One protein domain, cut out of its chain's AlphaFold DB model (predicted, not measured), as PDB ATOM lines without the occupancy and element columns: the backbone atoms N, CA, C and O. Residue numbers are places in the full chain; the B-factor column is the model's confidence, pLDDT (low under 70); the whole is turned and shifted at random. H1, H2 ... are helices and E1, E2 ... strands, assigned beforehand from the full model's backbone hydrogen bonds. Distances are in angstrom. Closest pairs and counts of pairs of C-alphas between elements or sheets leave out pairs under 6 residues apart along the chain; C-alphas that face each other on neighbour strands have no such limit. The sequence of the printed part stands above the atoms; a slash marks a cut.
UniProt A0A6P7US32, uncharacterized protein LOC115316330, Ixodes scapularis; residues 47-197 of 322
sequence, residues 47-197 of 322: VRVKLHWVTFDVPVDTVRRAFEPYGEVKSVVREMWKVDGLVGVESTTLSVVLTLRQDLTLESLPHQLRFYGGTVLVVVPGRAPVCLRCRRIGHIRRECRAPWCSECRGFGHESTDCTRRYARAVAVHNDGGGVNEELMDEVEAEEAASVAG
ATOM      1  N   VAL A  47       2.631 -33.742  30.610       85.50
ATOM      2  CA  VAL A  47       1.532 -32.787  30.735       85.50
ATOM      3  C   VAL A  47       0.222 -33.551  30.630       85.50
ATOM      4  O   VAL A  47      -0.009 -34.288  29.671       85.50
ATOM      5  N   ARG A  48      -0.649 -33.364  31.623       89.00
ATOM      6  CA  ARG A  48      -2.043 -33.807  31.553       89.00
ATOM      7  C   ARG A  48      -2.841 -32.687  30.904       89.00
ATOM      8  O   ARG A  48      -2.982 -31.625  31.497       89.00
ATOM      9  N   VAL A  49      -3.286 -32.916  29.678       91.38
ATOM     10  CA  VAL A  49      -4.092 -31.989  28.883       91.38
ATOM     11  C   VAL A  49      -5.532 -32.477  28.929       91.38
ATOM     12  O   VAL A  49      -5.784 -33.652  28.659       91.38
ATOM     13  N   LYS A  50      -6.474 -31.595  29.251       91.94
ATOM     14  CA  LYS A  50      -7.903 -31.894  29.151       91.94
ATOM     15  C   LYS A  50      -8.472 -31.321  27.863       91.94
ATOM     16  O   LYS A  50      -8.091 -30.234  27.430       91.94
ATOM     17  N   LEU A  51      -9.380 -32.068  27.250       92.38
ATOM     18  CA  LEU A  51     -10.091 -31.690  26.036       92.38
ATOM     19  C   LEU A  51     -11.582 -31.652  26.348       92.38
ATOM     20  O   LEU A  51     -12.133 -32.697  26.681       92.38
ATOM     21  N   HIS A  52     -12.234 -30.498  26.219       91.00
ATOM     22  CA  HIS A  52     -13.678 -30.366  26.448       91.00
ATOM     23  C   HIS A  52     -14.451 -30.231  25.135       91.00
ATOM     24  O   HIS A  52     -13.913 -29.776  24.122       91.00
ATOM     25  N   TRP A  53     -15.732 -30.607  25.188       90.25
ATOM     26  CA  TRP A  53     -16.671 -30.615  24.058       90.25
ATOM     27  C   TRP A  53     -16.296 -31.619  22.952       90.25
ATOM     28  O   TRP A  53     -16.667 -31.452  21.792       90.25
ATOM     29  N   VAL A  54     -15.577 -32.689  23.304       90.00
ATOM     30  CA  VAL A  54     -15.239 -33.768  22.370       90.00
ATOM     31  C   VAL A  54     -16.471 -34.646  22.151       90.00
ATOM     32  O   VAL A  54     -16.906 -35.343  23.073       90.00
ATOM     33  N   THR A  55     -17.028 -34.629  20.937       86.25
ATOM     34  CA  THR A  55     -18.191 -35.457  20.576       86.25
ATOM     35  C   THR A  55     -17.877 -36.949  20.687       86.25
ATOM     36  O   THR A  55     -16.718 -37.375  20.602       86.25
ATOM     37  N   PHE A  56     -18.905 -37.766  20.924       84.19
ATOM     38  CA  PHE A  56     -18.720 -39.185  21.234       84.19
ATOM     39  C   PHE A  56     -18.042 -39.958  20.098       84.19
ATOM     40  O   PHE A  56     -17.182 -40.791  20.375       84.19
ATOM     41  N   ASP A  57     -18.318 -39.565  18.854       84.44
ATOM     42  CA  ASP A  57     -17.848 -40.177  17.606       84.44
ATOM     43  C   ASP A  57     -16.362 -39.932  17.281       84.44
ATOM     44  O   ASP A  57     -15.854 -40.480  16.304       84.44
ATOM     45  N   VAL A  58     -15.644 -39.097  18.049       85.62
ATOM     46  CA  VAL A  58     -14.208 -38.844  17.826       85.62
ATOM     47  C   VAL A  58     -13.388 -40.049  18.312       85.62
ATOM     48  O   VAL A  58     -13.295 -40.259  19.525       85.62
ATOM     49  N   PRO A  59     -12.722 -40.817  17.427       87.50
ATOM     50  CA  PRO A  59     -11.906 -41.940  17.858       87.50
ATOM     51  C   PRO A  59     -10.590 -41.448  18.468       87.50
ATOM     52  O   PRO A  59     -10.012 -40.439  18.048       87.50
ATOM     53  N   VAL A  60     -10.070 -42.220  19.424       88.12
ATOM     54  CA  VAL A  60      -8.812 -41.934  20.135       88.12
ATOM     55  C   VAL A  60      -7.636 -41.701  19.177       88.12
ATOM     56  O   VAL A  60      -6.794 -40.847  19.447       88.12
ATOM     57  N   ASP A  61      -7.587 -42.385  18.034       90.12
ATOM     58  CA  ASP A  61      -6.506 -42.231  17.052       90.12
ATOM     59  C   ASP A  61      -6.499 -40.865  16.358       90.12
ATOM     60  O   ASP A  61      -5.430 -40.320  16.079       90.12
ATOM     61  N   THR A  62      -7.671 -40.262  16.140       91.06
ATOM     62  CA  THR A  62      -7.775 -38.889  15.622       91.06
ATOM     63  C   THR A  62      -7.230 -37.886  16.644       91.06
ATOM     64  O   THR A  62      -6.527 -36.946  16.272       91.06
ATOM     65  N   VAL A  63      -7.462 -38.124  17.941       90.25
ATOM     66  CA  VAL A  63      -6.877 -37.318  19.027       90.25
ATOM     67  C   VAL A  63      -5.362 -37.527  19.107       90.25
ATOM     68  O   VAL A  63      -4.620 -36.548  19.153       90.25
ATOM     69  N   ARG A  64      -4.878 -38.778  19.051       91.38
ATOM     70  CA  ARG A  64      -3.438 -39.099  19.042       91.38
ATOM     71  C   ARG A  64      -2.704 -38.358  17.919       91.38
ATOM     72  O   ARG A  64      -1.743 -37.649  18.204       91.38
ATOM     73  N   ARG A  65      -3.205 -38.440  16.680       91.81
ATOM     74  CA  ARG A  65      -2.629 -37.766  15.495       91.81
ATOM     75  C   ARG A  65      -2.620 -36.239  15.604       91.81
ATOM     76  O   ARG A  65      -1.713 -35.599  15.084       91.81
ATOM     77  N   ALA A  66      -3.598 -35.636  16.283       90.25
ATOM     78  CA  ALA A  66      -3.621 -34.186  16.499       90.25
ATOM     79  C   ALA A  66      -2.578 -33.705  17.527       90.25
ATOM     80  O   ALA A  66      -2.140 -32.559  17.452       90.25
ATOM     81  N   PHE A  67      -2.160 -34.566  18.463       89.94
ATOM     82  CA  PHE A  67      -1.154 -34.239  19.481       89.94
ATOM     83  C   PHE A  67       0.271 -34.719  19.148       89.94
ATOM     84  O   PHE A  67       1.231 -34.157  19.675       89.94
ATOM     85  N   GLU A  68       0.420 -35.664  18.218       89.38
ATOM     86  CA  GLU A  68       1.695 -36.174  17.683       89.38
ATOM     87  C   GLU A  68       2.716 -35.091  17.243       89.38
ATOM     88  O   GLU A  68       3.905 -35.251  17.542       89.38
ATOM     89  N   PRO A  69       2.328 -33.946  16.631       88.38
ATOM     90  CA  PRO A  69       3.277 -32.870  16.327       88.38
ATOM     91  C   PRO A  69       3.925 -32.255  17.577       88.38
ATOM     92  O   PRO A  69       5.069 -31.803  17.523       88.38
ATOM     93  N   TYR A  70       3.208 -32.252  18.705       86.19
ATOM     94  CA  TYR A  70       3.595 -31.576  19.944       86.19
ATOM     95  C   TYR A  70       4.310 -32.498  20.940       86.19
ATOM     96  O   TYR A  70       5.035 -32.018  21.816       86.19
ATOM     97  N   GLY A  71       4.122 -33.816  20.830       86.38
ATOM     98  CA  GLY A  71       4.673 -34.773  21.784       86.38
ATOM     99  C   GLY A  71       4.216 -36.218  21.609       86.38
ATOM    100  O   GLY A  71       3.359 -36.550  20.796       86.38
ATOM    101  N   GLU A  72       4.796 -37.084  22.431       88.00
ATOM    102  CA  GLU A  72       4.470 -38.507  22.506       88.00
ATOM    103  C   GLU A  72       3.236 -38.712  23.403       88.00
ATOM    104  O   GLU A  72       3.278 -38.456  24.612       88.00
ATOM    105  N   VAL A  73       2.125 -39.162  22.813       90.50
ATOM    106  CA  VAL A  73       0.854 -39.392  23.523       90.50
ATOM    107  C   VAL A  73       0.881 -40.748  24.233       90.50
ATOM    108  O   VAL A  73       0.629 -41.790  23.621       90.50
ATOM    109  N   LYS A  74       1.145 -40.736  25.545       88.38
ATOM    110  CA  LYS A  74       1.186 -41.947  26.378       88.38
ATOM    111  C   LYS A  74      -0.192 -42.594  26.496       88.38
ATOM    112  O   LYS A  74      -0.359 -43.774  26.199       88.38
ATOM    113  N   SER A  75      -1.191 -41.815  26.901       88.75
ATOM    114  CA  SER A  75      -2.566 -42.285  27.064       88.75
ATOM    115  C   SER A  75      -3.583 -41.214  26.690       88.75
ATOM    116  O   SER A  75      -3.334 -40.013  26.799       88.75
ATOM    117  N   VAL A  76      -4.744 -41.684  26.245       91.38
ATOM    118  CA  VAL A  76      -5.969 -40.909  26.050       91.38
ATOM    119  C   VAL A  76      -7.051 -41.702  26.765       91.38
ATOM    120  O   VAL A  76      -7.204 -42.893  26.496       91.38
ATOM    121  N   VAL A  77      -7.752 -41.071  27.697       90.94
ATOM    122  CA  VAL A  77      -8.824 -41.690  28.483       90.94
ATOM    123  C   VAL A  77     -10.011 -40.741  28.461       90.94
ATOM    124  O   VAL A  77      -9.863 -39.561  28.774       90.94
ATOM    125  N   ARG A  78     -11.190 -41.241  28.090       89.88
ATOM    126  CA  ARG A  78     -12.426 -40.474  28.233       89.88
ATOM    127  C   ARG A  78     -12.831 -40.454  29.697       89.88
ATOM    128  O   ARG A  78     -12.839 -41.494  30.351       89.88
ATOM    129  N   GLU A  79     -13.110 -39.269  30.226       88.12
ATOM    130  CA  GLU A  79     -13.551 -39.156  31.610       88.12
ATOM    131  C   GLU A  79     -14.988 -39.682  31.716       88.12
ATOM    132  O   GLU A  79     -15.827 -39.419  30.855       88.12
ATOM    133  N   MET A  80     -15.261 -40.471  32.753       85.75
ATOM    134  CA  MET A  80     -16.600 -40.981  33.046       85.75
ATOM    135  C   MET A  80     -17.274 -40.093  34.086       85.75
ATOM    136  O   MET A  80     -16.615 -39.607  35.010       85.75
ATOM    137  N   TRP A  81     -18.589 -39.925  33.958       79.62
ATOM    138  CA  TRP A  81     -19.408 -39.281  34.980       79.62
ATOM    139  C   TRP A  81     -19.328 -40.074  36.294       79.62
ATOM    140  O   TRP A  81     -19.340 -41.309  36.303       79.62
ATOM    141  N   LYS A  82     -19.234 -39.348  37.411       77.50
ATOM    142  CA  LYS A  82     -19.157 -39.880  38.786       77.50
ATOM    143  C   LYS A  82     -20.321 -39.405  39.662       77.50
ATOM    144  O   LYS A  82     -20.264 -39.528  40.882       77.50
ATOM    145  N   VAL A  83     -21.341 -38.821  39.040       76.06
ATOM    146  CA  VAL A  83     -22.587 -38.398  39.686       76.06
ATOM    147  C   VAL A  83     -23.520 -39.602  39.779       76.06
ATOM    148  O   VAL A  83     -23.646 -40.359  38.811       76.06
ATOM    149  N   ASP A  84     -24.179 -39.776  40.923       73.38
ATOM    150  CA  ASP A  84     -25.156 -40.844  41.130       73.38
ATOM    151  C   ASP A  84     -26.248 -40.822  40.046       73.38
ATOM    152  O   ASP A  84     -26.744 -39.770  39.647       73.38
ATOM    153  N   GLY A  85     -26.586 -42.001  39.516       75.81
ATOM    154  CA  GLY A  85     -27.487 -42.155  38.365       75.81
ATOM    155  C   GLY A  85     -26.828 -42.024  36.982       75.81
ATOM    156  O   GLY A  85     -27.414 -42.486  36.008       75.81
ATOM    157  N   LEU A  86     -25.606 -41.482  36.879       75.62
ATOM    158  CA  LEU A  86     -24.811 -41.428  35.635       75.62
ATOM    159  C   LEU A  86     -23.435 -42.113  35.756       75.62
ATOM    160  O   LEU A  86     -22.615 -42.021  34.843       75.62
ATOM    161  N   VAL A  87     -23.162 -42.809  36.863       77.19
ATOM    162  CA  VAL A  87     -21.865 -43.450  37.136       77.19
ATOM    163  C   VAL A  87     -21.447 -44.387  35.997       77.19
ATOM    164  O   VAL A  87     -22.151 -45.342  35.674       77.19
ATOM    165  N   GLY A  88     -20.277 -44.129  35.407       72.75
ATOM    166  CA  GLY A  88     -19.716 -44.941  34.319       72.75
ATOM    167  C   GLY A  88     -20.192 -44.564  32.911       72.75
ATOM    168  O   GLY A  88     -19.669 -45.107  31.940       72.75
ATOM    169  N   VAL A  89     -21.120 -43.610  32.771       81.94
ATOM    170  CA  VAL A  89     -21.444 -43.006  31.470       81.94
ATOM    171  C   VAL A  89     -20.235 -42.206  30.971       81.94
ATOM    172  O   VAL A  89     -19.530 -41.559  31.748       81.94
ATOM    173  N   GLU A  90     -19.993 -42.235  29.665       81.75
ATOM    174  CA  GLU A  90     -18.944 -41.453  29.008       81.75
ATOM    175  C   GLU A  90     -19.237 -39.935  29.035       81.75
ATOM    176  O   GLU A  90     -20.363 -39.495  28.799       81.75
ATOM    177  N   SER A  91     -18.218 -39.108  29.291       85.19
ATOM    178  CA  SER A  91     -18.310 -37.642  29.219       85.19
ATOM    179  C   SER A  91     -17.735 -37.080  27.914       85.19
ATOM    180  O   SER A  91     -16.915 -37.700  27.234       85.19
ATOM    181  N   THR A  92     -18.108 -35.842  27.586       87.69
ATOM    182  CA  THR A  92     -17.528 -35.056  26.479       87.69
ATOM    183  C   THR A  92     -16.131 -34.503  26.801       87.69
ATOM    184  O   THR A  92     -15.569 -33.742  26.009       87.69
ATOM    185  N   THR A  93     -15.560 -34.880  27.952       89.69
ATOM    186  CA  THR A  93     -14.196 -34.531  28.372       89.69
ATOM    187  C   THR A  93     -13.238 -35.710  28.158       89.69
ATOM    188  O   THR A  93     -13.490 -36.816  28.640       89.69
ATOM    189  N   LEU A  94     -12.118 -35.484  27.462       91.94
ATOM    190  CA  LEU A  94     -11.000 -36.436  27.378       91.94
ATOM    191  C   LEU A  94      -9.802 -35.936  28.192       91.94
ATOM    192  O   LEU A  94      -9.386 -34.789  28.041       91.94
ATOM    193  N   SER A  95      -9.188 -36.827  28.965       91.38
ATOM    194  CA  SER A  95      -7.886 -36.620  29.603       91.38
ATOM    195  C   SER A  95      -6.783 -37.254  28.746       91.38
ATOM    196  O   SER A  95      -6.781 -38.463  28.496       91.38
ATOM    197  N   VAL A  96      -5.823 -36.444  28.296       91.94
ATOM    198  CA  VAL A  96      -4.673 -36.848  27.473       91.94
ATOM    199  C   VAL A  96      -3.382 -36.676  28.268       91.94
ATOM    200  O   VAL A  96      -3.106 -35.599  28.792       91.94
ATOM    201  N   VAL A  97      -2.551 -37.718  28.332       90.31
ATOM    202  CA  VAL A  97      -1.200 -37.637  28.907       90.31
ATOM    203  C   VAL A  97      -0.190 -37.516  27.772       90.31
ATOM    204  O   VAL A  97       0.100 -38.485  27.066       90.31
ATOM    205  N   LEU A  98       0.341 -36.306  27.602       89.75
ATOM    206  CA  LEU A  98       1.299 -35.941  26.566       89.75
ATOM    207  C   LEU A  98       2.704 -35.810  27.155       89.75
ATOM    208  O   LEU A  98       2.896 -35.177  28.192       89.75
ATOM    209  N   THR A  99       3.705 -36.334  26.456       87.19
ATOM    210  CA  THR A  99       5.113 -36.052  26.750       87.19
ATOM    211  C   THR A  99       5.626 -35.038  25.738       87.19
ATOM    212  O   THR A  99       5.826 -35.391  24.575       87.19
ATOM    213  N   LEU A 100       5.803 -33.780  26.149       84.12
ATOM    214  CA  LEU A 100       6.239 -32.717  25.236       84.12
ATOM    215  C   LEU A 100       7.629 -33.001  24.646       84.12
ATOM    216  O   LEU A 100       8.509 -33.558  25.314       84.12
ATOM    217  N   ARG A 101       7.829 -32.581  23.392       80.56
ATOM    218  CA  ARG A 101       9.152 -32.554  22.751       80.56
ATOM    219  C   ARG A 101      10.022 -31.478  23.416       80.56
ATOM    220  O   ARG A 101       9.507 -30.511  23.972       80.56
ATOM    221  N   GLN A 102      11.343 -31.652  23.374       67.25
ATOM    222  CA  GLN A 102      12.301 -30.826  24.135       67.25
ATOM    223  C   GLN A 102      12.335 -29.347  23.692       67.25
ATOM    224  O   GLN A 102      12.839 -28.493  24.418       67.25
ATOM    225  N   ASP A 103      11.798 -29.065  22.508       70.12
ATOM    226  CA  ASP A 103      11.712 -27.778  21.824       70.12
ATOM    227  C   ASP A 103      10.365 -27.046  22.007       70.12
ATOM    228  O   ASP A 103      10.268 -25.869  21.659       70.12
ATOM    229  N   LEU A 104       9.335 -27.685  22.586       76.25
ATOM    230  CA  LEU A 104       7.993 -27.102  22.743       76.25
ATOM    231  C   LEU A 104       7.653 -26.732  24.199       76.25
ATOM    232  O   LEU A 104       7.811 -27.517  25.135       76.25
ATOM    233  N   THR A 105       7.113 -25.525  24.391       77.56
ATOM    234  CA  THR A 105       6.610 -25.023  25.684       77.56
ATOM    235  C   THR A 105       5.111 -25.303  25.859       77.56
ATOM    236  O   THR A 105       4.403 -25.564  24.889       77.56
ATOM    237  N   LEU A 106       4.581 -25.171  27.083       79.38
ATOM    238  CA  LEU A 106       3.130 -25.276  27.353       79.38
ATOM    239  C   LEU A 106       2.291 -24.304  26.498       79.38
ATOM    240  O   LEU A 106       1.154 -24.603  26.144       79.38
ATOM    241  N   GLU A 107       2.865 -23.153  26.143       79.94
ATOM    242  CA  GLU A 107       2.220 -22.107  25.343       79.94
ATOM    243  C   GLU A 107       2.127 -22.446  23.849       79.94
ATOM    244  O   GLU A 107       1.322 -21.841  23.144       79.94
ATOM    245  N   SER A 108       2.919 -23.411  23.369       83.38
ATOM    246  CA  SER A 108       2.925 -23.845  21.965       83.38
ATOM    247  C   SER A 108       1.776 -24.796  21.605       83.38
ATOM    248  O   SER A 108       1.435 -24.928  20.429       83.38
ATOM    249  N   LEU A 109       1.151 -25.430  22.604       86.88
ATOM    250  CA  LEU A 109      -0.046 -26.250  22.407       86.88
ATOM    251  C   LEU A 109      -1.201 -25.381  21.878       86.88
ATOM    252  O   LEU A 109      -1.347 -24.234  22.305       86.88
ATOM    253  N   PRO A 110      -2.081 -25.882  21.002       88.19
ATOM    254  CA  PRO A 110      -3.276 -25.138  20.613       88.19
ATOM    255  C   PRO A 110      -4.175 -24.927  21.843       88.19
ATOM    256  O   PRO A 110      -4.219 -25.784  22.717       88.19
ATOM    257  N   HIS A 111      -4.882 -23.795  21.934       87.62
ATOM    258  CA  HIS A 111      -5.965 -23.619  22.923       87.62
ATOM    259  C   HIS A 111      -7.298 -24.197  22.417       87.62
ATOM    260  O   HIS A 111      -8.198 -24.487  23.198       87.62
ATOM    261  N   GLN A 112      -7.448 -24.321  21.095       89.31
ATOM    262  CA  GLN A 112      -8.630 -24.866  20.437       89.31
ATOM    263  C   GLN A 112      -8.199 -25.777  19.290       89.31
ATOM    264  O   GLN A 112      -7.294 -25.435  18.527       89.31
ATOM    265  N   LEU A 113      -8.870 -26.917  19.162       89.94
ATOM    266  CA  LEU A 113      -8.728 -27.872  18.064       89.94
ATOM    267  C   LEU A 113     -10.061 -28.029  17.326       89.94
ATOM    268  O   LEU A 113     -11.110 -27.613  17.820       89.94
ATOM    269  N   ARG A 114     -10.023 -28.652  16.145       89.06
ATOM    270  CA  ARG A 114     -11.225 -29.082  15.420       89.06
ATOM    271  C   ARG A 114     -11.182 -30.576  15.142       89.06
ATOM    272  O   ARG A 114     -10.190 -31.069  14.612       89.06
ATOM    273  N   PHE A 115     -12.288 -31.256  15.413       87.75
ATOM    274  CA  PHE A 115     -12.501 -32.658  15.063       87.75
ATOM    275  C   PHE A 115     -13.865 -32.786  14.380       87.75
ATOM    276  O   PHE A 115     -14.869 -32.341  14.925       87.75
ATOM    277  N   TYR A 116     -13.896 -33.336  13.160       84.06
ATOM    278  CA  TYR A 116     -15.116 -33.518  12.348       84.06
ATOM    279  C   TYR A 116     -16.004 -32.255  12.223       84.06
ATOM    280  O   TYR A 116     -17.222 -32.338  12.120       84.06
ATOM    281  N   GLY A 117     -15.385 -31.067  12.238       81.00
ATOM    282  CA  GLY A 117     -16.058 -29.761  12.184       81.00
ATOM    283  C   GLY A 117     -16.368 -29.139  13.553       81.00
ATOM    284  O   GLY A 117     -16.355 -27.912  13.665       81.00
ATOM    285  N   GLY A 118     -16.554 -29.952  14.596       84.25
ATOM    286  CA  GLY A 118     -16.740 -29.490  15.974       84.25
ATOM    287  C   GLY A 118     -15.476 -28.846  16.555       84.25
ATOM    288  O   GLY A 118     -14.358 -29.261  16.240       84.25
ATOM    289  N   THR A 119     -15.653 -27.833  17.405       88.88
ATOM    290  CA  THR A 119     -14.562 -27.147  18.118       88.88
ATOM    291  C   THR A 119     -14.360 -27.776  19.492       88.88
ATOM    292  O   THR A 119     -15.315 -27.904  20.250       88.88
ATOM    293  N   VAL A 120     -13.114 -28.101  19.831       91.44
ATOM    294  CA  VAL A 120     -12.712 -28.660  21.130       91.44
ATOM    295  C   VAL A 120     -11.797 -27.682  21.856       91.44
ATOM    296  O   VAL A 120     -10.847 -27.165  21.262       91.44
ATOM    297  N   LEU A 121     -12.076 -27.433  23.135       90.81
ATOM    298  CA  LEU A 121     -11.251 -26.598  24.011       90.81
ATOM    299  C   LEU A 121     -10.112 -27.429  24.611       90.81
ATOM    300  O   LEU A 121     -10.347 -28.549  25.057       90.81
ATOM    301  N   VAL A 122      -8.896 -26.882  24.633       91.69
ATOM    302  CA  VAL A 122      -7.679 -27.562  25.102       91.69
ATOM    303  C   VAL A 122      -7.153 -26.863  26.356       91.69
ATOM    304  O   VAL A 122      -6.528 -25.805  26.272       91.69
ATOM    305  N   VAL A 123      -7.401 -27.475  27.512       89.88
ATOM    306  CA  VAL A 123      -7.069 -26.957  28.846       89.88
ATOM    307  C   VAL A 123      -5.756 -27.573  29.328       89.88
ATOM    308  O   VAL A 123      -5.549 -28.789  29.252       89.88
ATOM    309  N   VAL A 124      -4.837 -26.724  29.797       89.25
ATOM    310  CA  VAL A 124      -3.456 -27.110  30.136       89.25
ATOM    311  C   VAL A 124      -3.070 -26.522  31.501       89.25
ATOM    312  O   VAL A 124      -2.973 -25.300  31.628       89.25
ATOM    313  N   PRO A 125      -2.796 -27.347  32.530       84.56
ATOM    314  CA  PRO A 125      -2.518 -26.855  33.875       84.56
ATOM    315  C   PRO A 125      -1.236 -26.015  33.911       84.56
ATOM    316  O   PRO A 125      -0.188 -26.421  33.405       84.56
ATOM    317  N   GLY A 126      -1.318 -24.838  34.536       80.06
ATOM    318  CA  GLY A 126      -0.207 -23.884  34.622       80.06
ATOM    319  C   GLY A 126       0.009 -23.027  33.367       80.06
ATOM    320  O   GLY A 126       1.013 -22.317  33.294       80.06
ATOM    321  N   ARG A 127      -0.904 -23.073  32.390       84.44
ATOM    322  CA  ARG A 127      -0.973 -22.112  31.282       84.44
ATOM    323  C   ARG A 127      -1.796 -20.884  31.697       84.44
ATOM    324  O   ARG A 127      -2.699 -20.995  32.521       84.44
ATOM    325  N   ALA A 128      -1.503 -19.718  31.124       83.75
ATOM    326  CA  ALA A 128      -2.387 -18.557  31.242       83.75
ATOM    327  C   ALA A 128      -3.635 -18.749  30.352       83.75
ATOM    328  O   ALA A 128      -3.467 -19.121  29.186       83.75
ATOM    329  N   PRO A 129      -4.858 -18.481  30.851       84.50
ATOM    330  CA  PRO A 129      -6.089 -18.770  30.118       84.50
ATOM    331  C   PRO A 129      -6.252 -17.873  28.890       84.50
ATOM    332  O   PRO A 129      -5.753 -16.742  28.865       84.50
ATOM    333  N   VAL A 130      -6.986 -18.345  27.879       87.56
ATOM    334  CA  VAL A 130      -7.326 -17.534  26.698       87.56
ATOM    335  C   VAL A 130      -8.785 -17.093  26.711       87.56
ATOM    336  O   VAL A 130      -9.719 -17.881  26.846       87.56
ATOM    337  N   CYS A 131      -9.000 -15.803  26.487       87.38
ATOM    338  CA  CYS A 131     -10.332 -15.244  26.398       87.38
ATOM    339  C   CYS A 131     -11.005 -15.655  25.082       87.38
ATOM    340  O   CYS A 131     -10.695 -15.101  24.024       87.38
ATOM    341  N   LEU A 132     -11.987 -16.556  25.138       84.56
ATOM    342  CA  LEU A 132     -12.710 -17.026  23.947       84.56
ATOM    343  C   LEU A 132     -13.459 -15.903  23.199       84.56
ATOM    344  O   LEU A 132     -13.655 -16.000  21.989       84.56
ATOM    345  N   ARG A 133     -13.809 -14.801  23.883       83.75
ATOM    346  CA  ARG A 133     -14.473 -13.625  23.286       83.75
ATOM    347  C   ARG A 133     -13.532 -12.785  22.408       83.75
ATOM    348  O   ARG A 133     -13.947 -12.336  21.346       83.75
ATOM    349  N   CYS A 134     -12.275 -12.561  22.815       83.50
ATOM    350  CA  CYS A 134     -11.341 -11.678  22.086       83.50
ATOM    351  C   CYS A 134     -10.004 -12.317  21.662       83.50
ATOM    352  O   CYS A 134      -9.137 -11.620  21.138       83.50
ATOM    353  N   ARG A 135      -9.834 -13.626  21.885       84.88
ATOM    354  CA  ARG A 135      -8.658 -14.454  21.544       84.88
ATOM    355  C   ARG A 135      -7.315 -13.941  22.110       84.88
ATOM    356  O   ARG A 135      -6.257 -14.286  21.593       84.88
ATOM    357  N   ARG A 136      -7.344 -13.134  23.182       84.25
ATOM    358  CA  ARG A 136      -6.157 -12.671  23.930       84.25
ATOM    359  C   ARG A 136      -5.927 -13.527  25.176       84.25
ATOM    360  O   ARG A 136      -6.885 -13.953  25.815       84.25
ATOM    361  N   ILE A 137      -4.659 -13.740  25.513       86.06
ATOM    362  CA  ILE A 137      -4.205 -14.516  26.677       86.06
ATOM    363  C   ILE A 137      -4.303 -13.656  27.955       86.06
ATOM    364  O   ILE A 137      -4.224 -12.427  27.883       86.06
ATOM    365  N   GLY A 138      -4.467 -14.296  29.113       86.56
ATOM    366  CA  GLY A 138      -4.346 -13.693  30.445       86.56
ATOM    367  C   GLY A 138      -5.653 -13.254  31.109       86.56
ATOM    368  O   GLY A 138      -5.588 -12.576  32.126       86.56
ATOM    369  N   HIS A 139      -6.817 -13.597  30.548       85.88
ATOM    370  CA  HIS A 139      -8.135 -13.382  31.167       85.88
ATOM    371  C   HIS A 139      -9.183 -14.322  30.554       85.88
ATOM    372  O   HIS A 139      -9.015 -14.766  29.416       85.88
ATOM    373  N   ILE A 140     -10.275 -14.596  31.272       87.31
ATOM    374  CA  ILE A 140     -11.388 -15.437  30.786       87.31
ATOM    375  C   ILE A 140     -12.488 -14.620  30.084       87.31
ATOM    376  O   ILE A 140     -12.409 -13.391  29.969       87.31
ATOM    377  N   ARG A 141     -13.543 -15.287  29.583       84.88
ATOM    378  CA  ARG A 141     -14.656 -14.623  28.876       84.88
ATOM    379  C   ARG A 141     -15.326 -13.580  29.770       84.88
ATOM    380  O   ARG A 141     -15.571 -12.454  29.328       84.88
ATOM    381  N   ARG A 142     -15.607 -13.967  31.016       85.50
ATOM    382  CA  ARG A 142     -16.349 -13.180  32.017       85.50
ATOM    383  C   ARG A 142     -15.659 -11.853  32.366       85.50
ATOM    384  O   ARG A 142     -16.325 -10.851  32.596       85.50
ATOM    385  N   GLU A 143     -14.330 -11.813  32.297       85.94
ATOM    386  CA  GLU A 143     -13.495 -10.637  32.595       85.94
ATOM    387  C   GLU A 143     -13.286  -9.708  31.381       85.94
ATOM    388  O   GLU A 143     -12.690  -8.631  31.487       85.94
ATOM    389  N   CYS A 144     -13.736 -10.118  30.192       88.00
ATOM    390  CA  CYS A 144     -13.322  -9.509  28.937       88.00
ATOM    391  C   CYS A 144     -13.996  -8.160  28.643       88.00
ATOM    392  O   CYS A 144     -15.094  -8.105  28.084       88.00
ATOM    393  N   ARG A 145     -13.262  -7.073  28.911       87.69
ATOM    394  CA  ARG A 145     -13.601  -5.682  28.550       87.69
ATOM    395  C   ARG A 145     -13.149  -5.285  27.133       87.69
ATOM    396  O   ARG A 145     -12.673  -4.174  26.919       87.69
ATOM    397  N   ALA A 146     -13.194  -6.203  26.166       85.88
ATOM    398  CA  ALA A 146     -12.859  -5.872  24.778       85.88
ATOM    399  C   ALA A 146     -14.015  -5.093  24.117       85.88
ATOM    400  O   ALA A 146     -15.150  -5.563  24.212       85.88
ATOM    401  N   PRO A 147     -13.763  -3.971  23.412       86.38
ATOM    402  CA  PRO A 147     -14.808  -3.296  22.646       86.38
ATOM    403  C   PRO A 147     -15.345  -4.212  21.540       86.38
ATOM    404  O   PRO A 147     -14.618  -5.071  21.025       86.38
ATOM    405  N   TRP A 148     -16.620  -4.032  21.200       85.44
ATOM    406  CA  TRP A 148     -17.327  -4.779  20.162       85.44
ATOM    407  C   TRP A 148     -17.589  -3.879  18.953       85.44
ATOM    408  O   TRP A 148     -18.198  -2.819  19.072       85.44
ATOM    409  N   CYS A 149     -17.142  -4.321  17.782       84.75
ATOM    410  CA  CYS A 149     -17.321  -3.615  16.523       84.75
ATOM    411  C   CYS A 149     -18.646  -4.030  15.874       84.75
ATOM    412  O   CYS A 149     -18.798  -5.167  15.420       84.75
ATOM    413  N   SER A 150     -19.599  -3.102  15.771       81.56
ATOM    414  CA  SER A 150     -20.918  -3.356  15.174       81.56
ATOM    415  C   SER A 150     -20.856  -3.688  13.675       81.56
ATOM    416  O   SER A 150     -21.721  -4.401  13.164       81.56
ATOM    417  N   GLU A 151     -19.821  -3.223  12.968       80.31
ATOM    418  CA  GLU A 151     -19.667  -3.404  11.520       80.31
ATOM    419  C   GLU A 151     -19.233  -4.810  11.097       80.31
ATOM    420  O   GLU A 151     -19.744  -5.340  10.106       80.31
ATOM    421  N   CYS A 152     -18.268  -5.399  11.808       79.12
ATOM    422  CA  CYS A 152     -17.743  -6.736  11.514       79.12
ATOM    423  C   CYS A 152     -18.133  -7.791  12.560       79.12
ATOM    424  O   CYS A 152     -17.784  -8.959  12.402       79.12
ATOM    425  N   ARG A 153     -18.842  -7.381  13.622       78.81
ATOM    426  CA  ARG A 153     -19.225  -8.182  14.799       78.81
ATOM    427  C   ARG A 153     -18.045  -8.774  15.585       78.81
ATOM    428  O   ARG A 153     -18.260  -9.617  16.445       78.81
ATOM    429  N   GLY A 154     -16.812  -8.340  15.321       77.50
ATOM    430  CA  GLY A 154     -15.613  -8.783  16.037       77.50
ATOM    431  C   GLY A 154     -15.339  -7.992  17.320       77.50
ATOM    432  O   GLY A 154     -15.803  -6.866  17.481       77.50
ATOM    433  N   PHE A 155     -14.528  -8.562  18.213       83.31
ATOM    434  CA  PHE A 155     -14.049  -7.889  19.426       83.31
ATOM    435  C   PHE A 155     -12.631  -7.327  19.273       83.31
ATOM    436  O   PHE A 155     -11.866  -7.735  18.397       83.31
ATOM    437  N   GLY A 156     -12.260  -6.418  20.177       82.50
ATOM    438  CA  GLY A 156     -10.898  -5.894  20.321       82.50
ATOM    439  C   GLY A 156     -10.594  -4.648  19.488       82.50
ATOM    440  O   GLY A 156      -9.437  -4.251  19.424       82.50
ATOM    441  N   HIS A 157     -11.608  -4.051  18.865       84.62
ATOM    442  CA  HIS A 157     -11.565  -2.737  18.220       84.62
ATOM    443  C   HIS A 157     -12.983  -2.147  18.179       84.62
ATOM    444  O   HIS A 157     -13.962  -2.888  18.309       84.62
ATOM    445  N   GLU A 158     -13.094  -0.834  17.999       84.56
ATOM    446  CA  GLU A 158     -14.372  -0.146  17.781       84.56
ATOM    447  C   GLU A 158     -14.688  -0.034  16.280       84.56
ATOM    448  O   GLU A 158     -13.841  -0.317  15.429       84.56
ATOM    449  N   SER A 159     -15.918   0.358  15.927       82.75
ATOM    450  CA  SER A 159     -16.332   0.465  14.517       82.75
ATOM    451  C   SER A 159     -15.554   1.539  13.739       82.75
ATOM    452  O   SER A 159     -15.337   1.382  12.544       82.75
ATOM    453  N   THR A 160     -15.054   2.576  14.414       81.25
ATOM    454  CA  THR A 160     -14.128   3.586  13.863       81.25
ATOM    455  C   THR A 160     -12.810   2.986  13.368       81.25
ATOM    456  O   THR A 160     -12.329   3.351  12.299       81.25
ATOM    457  N   ASP A 161     -12.266   2.010  14.099       81.12
ATOM    458  CA  ASP A 161     -11.024   1.297  13.771       81.12
ATOM    459  C   ASP A 161     -11.273   0.041  12.906       81.12
ATOM    460  O   ASP A 161     -10.383  -0.802  12.716       81.12
ATOM    461  N   CYS A 162     -12.491  -0.125  12.375       82.88
ATOM    462  CA  CYS A 162     -12.902  -1.281  11.582       82.88
ATOM    463  C   CYS A 162     -12.243  -1.288  10.196       82.88
ATOM    464  O   CYS A 162     -12.841  -0.992   9.160       82.88
ATOM    465  N   THR A 163     -10.987  -1.731  10.155       74.50
ATOM    466  CA  THR A 163     -10.296  -2.117   8.919       74.50
ATOM    467  C   THR A 163     -10.946  -3.375   8.330       74.50
ATOM    468  O   THR A 163     -10.480  -4.504   8.508       74.50
ATOM    469  N   ARG A 164     -12.058  -3.161   7.614       66.56
ATOM    470  CA  ARG A 164     -13.004  -4.148   7.062       66.56
ATOM    471  C   ARG A 164     -12.425  -4.990   5.912       66.56
ATOM    472  O   ARG A 164     -13.006  -5.110   4.837       66.56
ATOM    473  N   ARG A 165     -11.257  -5.605   6.130       64.44
ATOM    474  CA  ARG A 165     -10.653  -6.576   5.211       64.44
ATOM    475  C   ARG A 165     -11.589  -7.771   5.050       64.44
ATOM    476  O   ARG A 165     -11.836  -8.495   6.012       64.44
ATOM    477  N   TYR A 166     -12.015  -8.005   3.811       57.69
ATOM    478  CA  TYR A 166     -12.854  -9.124   3.364       57.69
ATOM    479  C   TYR A 166     -12.495 -10.470   4.026       57.69
ATOM    480  O   TYR A 166     -13.371 -11.169   4.524       57.69
ATOM    481  N   ALA A 167     -11.198 -10.773   4.157       59.94
ATOM    482  CA  ALA A 167     -10.693 -11.975   4.823       59.94
ATOM    483  C   ALA A 167     -11.190 -12.173   6.274       59.94
ATOM    484  O   ALA A 167     -11.463 -13.306   6.658       59.94
ATOM    485  N   ARG A 168     -11.357 -11.109   7.079       60.16
ATOM    486  CA  ARG A 168     -11.913 -11.225   8.445       60.16
ATOM    487  C   ARG A 168     -13.411 -11.534   8.431       60.16
ATOM    488  O   ARG A 168     -13.857 -12.338   9.239       60.16
ATOM    489  N   ALA A 169     -14.165 -10.944   7.502       57.00
ATOM    490  CA  ALA A 169     -15.591 -11.235   7.348       57.00
ATOM    491  C   ALA A 169     -15.819 -12.695   6.914       57.00
ATOM    492  O   ALA A 169     -16.664 -13.380   7.481       57.00
ATOM    493  N   VAL A 170     -15.015 -13.207   5.975       56.69
ATOM    494  CA  VAL A 170     -15.082 -14.617   5.550       56.69
ATOM    495  C   VAL A 170     -14.617 -15.570   6.661       56.69
ATOM    496  O   VAL A 170     -15.227 -16.619   6.842       56.69
ATOM    497  N   ALA A 171     -13.600 -15.207   7.455       56.72
ATOM    498  CA  ALA A 171     -13.154 -16.021   8.590       56.72
ATOM    499  C   ALA A 171     -14.257 -16.217   9.647       56.72
ATOM    500  O   ALA A 171     -14.468 -17.342  10.089       56.72
ATOM    501  N   VAL A 172     -15.012 -15.163   9.988       54.12
ATOM    502  CA  VAL A 172     -16.178 -15.243  10.897       54.12
ATOM    503  C   VAL A 172     -17.204 -16.280  10.420       54.12
ATOM    504  O   VAL A 172     -17.742 -17.022  11.238       54.12
ATOM    505  N   HIS A 173     -17.434 -16.394   9.109       48.69
ATOM    506  CA  HIS A 173     -18.349 -17.393   8.552       48.69
ATOM    507  C   HIS A 173     -17.741 -18.806   8.468       48.69
ATOM    508  O   HIS A 173     -18.393 -19.762   8.878       48.69
ATOM    509  N   ASN A 174     -16.497 -18.960   7.999       46.72
ATOM    510  CA  ASN A 174     -15.890 -20.282   7.780       46.72
ATOM    511  C   ASN A 174     -15.387 -20.978   9.058       46.72
ATOM    512  O   ASN A 174     -15.344 -22.202   9.092       46.72
ATOM    513  N   ASP A 175     -15.035 -20.246  10.122       46.84
ATOM    514  CA  ASP A 175     -14.676 -20.860  11.413       46.84
ATOM    515  C   ASP A 175     -15.908 -21.437  12.162       46.84
ATOM    516  O   ASP A 175     -15.755 -21.997  13.253       46.84
ATOM    517  N   GLY A 176     -17.142 -21.208  11.691       45.31
ATOM    518  CA  GLY A 176     -18.291 -21.150  12.610       45.31
ATOM    519  C   GLY A 176     -18.077 -20.070  13.686       45.31
ATOM    520  O   GLY A 176     -18.603 -20.156  14.792       45.31
ATOM    521  N   GLY A 177     -17.237 -19.077  13.370       44.69
ATOM    522  CA  GLY A 177     -16.708 -18.051  14.261       44.69
ATOM    523  C   GLY A 177     -17.680 -16.903  14.487       44.69
ATOM    524  O   GLY A 177     -17.258 -15.746  14.528       44.69
ATOM    525  N   GLY A 178     -18.967 -17.225  14.634       46.78
ATOM    526  CA  GLY A 178     -19.934 -16.300  15.199       46.78
ATOM    527  C   GLY A 178     -19.489 -15.842  16.588       46.78
ATOM    528  O   GLY A 178     -18.676 -16.487  17.259       46.78
ATOM    529  N   VAL A 179     -20.035 -14.712  17.039       54.25
ATOM    530  CA  VAL A 179     -19.945 -14.334  18.451       54.25
ATOM    531  C   VAL A 179     -20.829 -15.291  19.232       54.25
ATOM    532  O   VAL A 179     -21.998 -15.016  19.483       54.25
ATOM    533  N   ASN A 180     -20.263 -16.437  19.588       55.72
ATOM    534  CA  ASN A 180     -20.918 -17.378  20.470       55.72
ATOM    535  C   ASN A 180     -20.867 -16.750  21.862       55.72
ATOM    536  O   ASN A 180     -19.840 -16.807  22.546       55.72
ATOM    537  N   GLU A 181     -21.951 -16.072  22.244       59.22
ATOM    538  CA  GLU A 181     -22.133 -15.556  23.605       59.22
ATOM    539  C   GLU A 181     -22.120 -16.706  24.625       59.22
ATOM    540  O   GLU A 181     -21.622 -16.553  25.736       59.22
ATOM    541  N   GLU A 182     -22.557 -17.871  24.146       66.62
ATOM    542  CA  GLU A 182     -22.881 -19.114  24.843       66.62
ATOM    543  C   GLU A 182     -21.720 -20.130  24.878       66.62
ATOM    544  O   GLU A 182     -21.877 -21.224  25.413       66.62
ATOM    545  N   LEU A 183     -20.544 -19.806  24.314       70.31
ATOM    546  CA  LEU A 183     -19.355 -20.638  24.534       70.31
ATOM    547  C   LEU A 183     -18.832 -20.427  25.961       70.31
ATOM    548  O   LEU A 183     -18.129 -19.443  26.228       70.31
ATOM    549  N   MET A 184     -19.173 -21.397  26.812       81.06
ATOM    550  CA  MET A 184     -18.515 -21.788  28.063       81.06
ATOM    551  C   MET A 184     -16.996 -21.552  27.993       81.06
ATOM    552  O   MET A 184     -16.368 -21.859  26.979       81.06
ATOM    553  N   ASP A 185     -16.395 -20.979  29.039       85.62
ATOM    554  CA  ASP A 185     -14.947 -20.719  29.082       85.62
ATOM    555  C   ASP A 185     -14.153 -21.798  29.839       85.62
ATOM    556  O   ASP A 185     -14.705 -22.802  30.274       85.62
ATOM    557  N   GLU A 186     -12.829 -21.643  29.918       80.25
ATOM    558  CA  GLU A 186     -11.909 -22.630  30.511       80.25
ATOM    559  C   GLU A 186     -12.189 -22.913  31.993       80.25
ATOM    560  O   GLU A 186     -12.057 -24.056  32.425       80.25
ATOM    561  N   VAL A 187     -12.636 -21.911  32.757       81.94
ATOM    562  CA  VAL A 187     -13.023 -22.109  34.162       81.94
ATOM    563  C   VAL A 187     -14.379 -22.798  34.226       81.94
ATOM    564  O   VAL A 187     -14.517 -23.802  34.913       81.94
ATOM    565  N   GLU A 188     -15.352 -22.326  33.451       83.56
ATOM    566  CA  GLU A 188     -16.706 -22.891  33.422       83.56
ATOM    567  C   GLU A 188     -16.735 -24.350  32.902       83.56
ATOM    568  O   GLU A 188     -17.539 -25.164  33.358       83.56
ATOM    569  N   ALA A 189     -15.819 -24.717  31.997       83.00
ATOM    570  CA  ALA A 189     -15.636 -26.085  31.508       83.00
ATOM    571  C   ALA A 189     -14.991 -27.011  32.555       83.00
ATOM    572  O   ALA A 189     -15.410 -28.165  32.688       83.00
ATOM    573  N   GLU A 190     -14.017 -26.519  33.329       87.06
ATOM    574  CA  GLU A 190     -13.467 -27.245  34.480       87.06
ATOM    575  C   GLU A 190     -14.482 -27.355  35.629       87.06
ATOM    576  O   GLU A 190     -14.555 -28.403  36.270       87.06
ATOM    577  N   GLU A 191     -15.310 -26.336  35.871       84.00
ATOM    578  CA  GLU A 191     -16.430 -26.385  36.823       84.00
ATOM    579  C   GLU A 191     -17.455 -27.452  36.400       84.00
ATOM    580  O   GLU A 191     -17.751 -28.363  37.173       84.00
ATOM    581  N   ALA A 192     -17.921 -27.435  35.147       78.56
ATOM    582  CA  ALA A 192     -18.843 -28.446  34.628       78.56
ATOM    583  C   ALA A 192     -18.258 -29.876  34.695       78.56
ATOM    584  O   ALA A 192     -18.938 -30.811  35.127       78.56
ATOM    585  N   ALA A 193     -16.983 -30.052  34.328       77.62
ATOM    586  CA  ALA A 193     -16.301 -31.347  34.383       77.62
ATOM    587  C   ALA A 193     -15.969 -31.811  35.816       77.62
ATOM    588  O   ALA A 193     -15.882 -33.014  36.068       77.62
ATOM    589  N   SER A 194     -15.803 -30.896  36.776       71.62
ATOM    590  CA  SER A 194     -15.550 -31.243  38.182       71.62
ATOM    591  C   SER A 194     -16.832 -31.526  38.967       71.62
ATOM    592  O   SER A 194     -16.829 -32.461  39.764       71.62
ATOM    593  N   VAL A 195     -17.951 -30.858  38.661       61.50
ATOM    594  CA  VAL A 195     -19.290 -31.256  39.142       61.50
ATOM    595  C   VAL A 195     -19.659 -32.648  38.615       61.50
ATOM    596  O   VAL A 195     -20.084 -33.506  39.389       61.50
ATOM    597  N   ALA A 196     -19.374 -32.939  37.338       54.00
ATOM    598  CA  ALA A 196     -19.446 -34.295  36.779       54.00
ATOM    599  C   ALA A 196     -18.509 -35.307  37.481       54.00
ATOM    600  O   ALA A 196     -18.713 -36.522  37.394       54.00
ATOM    601  N   GLY A 197     -17.472 -34.805  38.160       47.38
ATOM    602  CA  GLY A 197     -16.390 -35.553  38.794       47.38
ATOM    603  C   GLY A 197     -16.508 -35.750  40.311       47.38
ATOM    604  O   GLY A 197     -15.641 -36.429  40.870       47.38
TER     605      GLY A 197
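This is residues 47 to 197 of the 322 residues of the protein "uncharacterized protein LOC115316330" of Ixodes scapularis (UniProt A0A6P7US32). A curled sheet of five strands, like part of a barrel, wraps round helix H1, and helix H3 crosses the sheet's opposite face. From this body a long looped arm, residues 124 to 165, reaches away, and the small helix H2 follows it, off the sheet. The printed part has 151 residues, in the order E1 H1 E2 E3 E4 E5 H2 H3; the sheet runs E2 E3 E1 E5 E4, antiparallel throughout. The class is mixed, helices and strands, though under half of the residues, 64, are in named elements. The whole is compact, with a radius of gyration of the C-alphas of 17.1 A and spans of 51 by 41 by 28 A.

Begin with E1, residues 47 to 52, an inner strand. Beside it look for E3, residues 90 to 100, antiparallel at 151 degrees, with N 49 and O 96 2.8 A apart. E3 forms a hairpin with the edge strand E2, residues 71 to 80; N 74 and O 97 are 2.9 A apart. E2 bends by 59 degrees at residue 74 and E3 by 56 degrees at residue 93. On E1's other side find E5, residues 118 to 123, where N 52 and O 121 are 3.0 A apart. E5 and the edge strand E4, residues 112 to 115, form a hairpin, with N 113 and O 120 2.9 A apart. This pairing is staggered: E5 pairs with E4 over residues 118 to 121 and with E1 over 121 to 123. The strongly twisted sheet curls round H1, residues 60 to 67; the closest C-alphas of H1 and E2, those of Arg 64 and Val 73, are 6.2 A apart. E1, H1 and E2 make a split strand-helix-strand unit, two strands running the same way with E3 between them, and its crossover is right-handed. H3, residues 186 to 195, is on the opposite face, giving three layers, a sheet with helices on both faces. H3's height over the sheet is 9.5 A, and it runs across the strands, at 87 degrees to E1 on the local plane. It is only just over E3 and E1, with 3 of its C-alphas falling on each. H2, residues 166 to 174, is not on the sheet. Each O i to N i+4 pair is within hydrogen-bond range in H1 and H3, and 4 of 5 are in H2.

Find C-alpha 47 at (1.532, -32.787, 30.735), where E1 begins; it runs 16.0 A to C-alpha 52. H1 covers 10.9 A, E2 24.9 A and E3 26.9 A. E4 covers 10.2 A and E5 16.3 A. H2 starts at C-alpha 166, (-12.854, -9.124, 3.364), and covers 12.4 A. H3 covers 14.3 A and ends at C-alpha 195, (-19.290, -31.256, 39.142).

The two farthest C-alphas, those of Gly 85 and Thr 160, are 53.6 A apart. The printed part has no cut. The long links are E3 to E4, E5 to H2 and H2 to H3, with 11, 42 and 11 residues. Look for pLDDT under 70 at residues 102, 164 to 182 and 195 to 197; the mean of the printed part is 80.5.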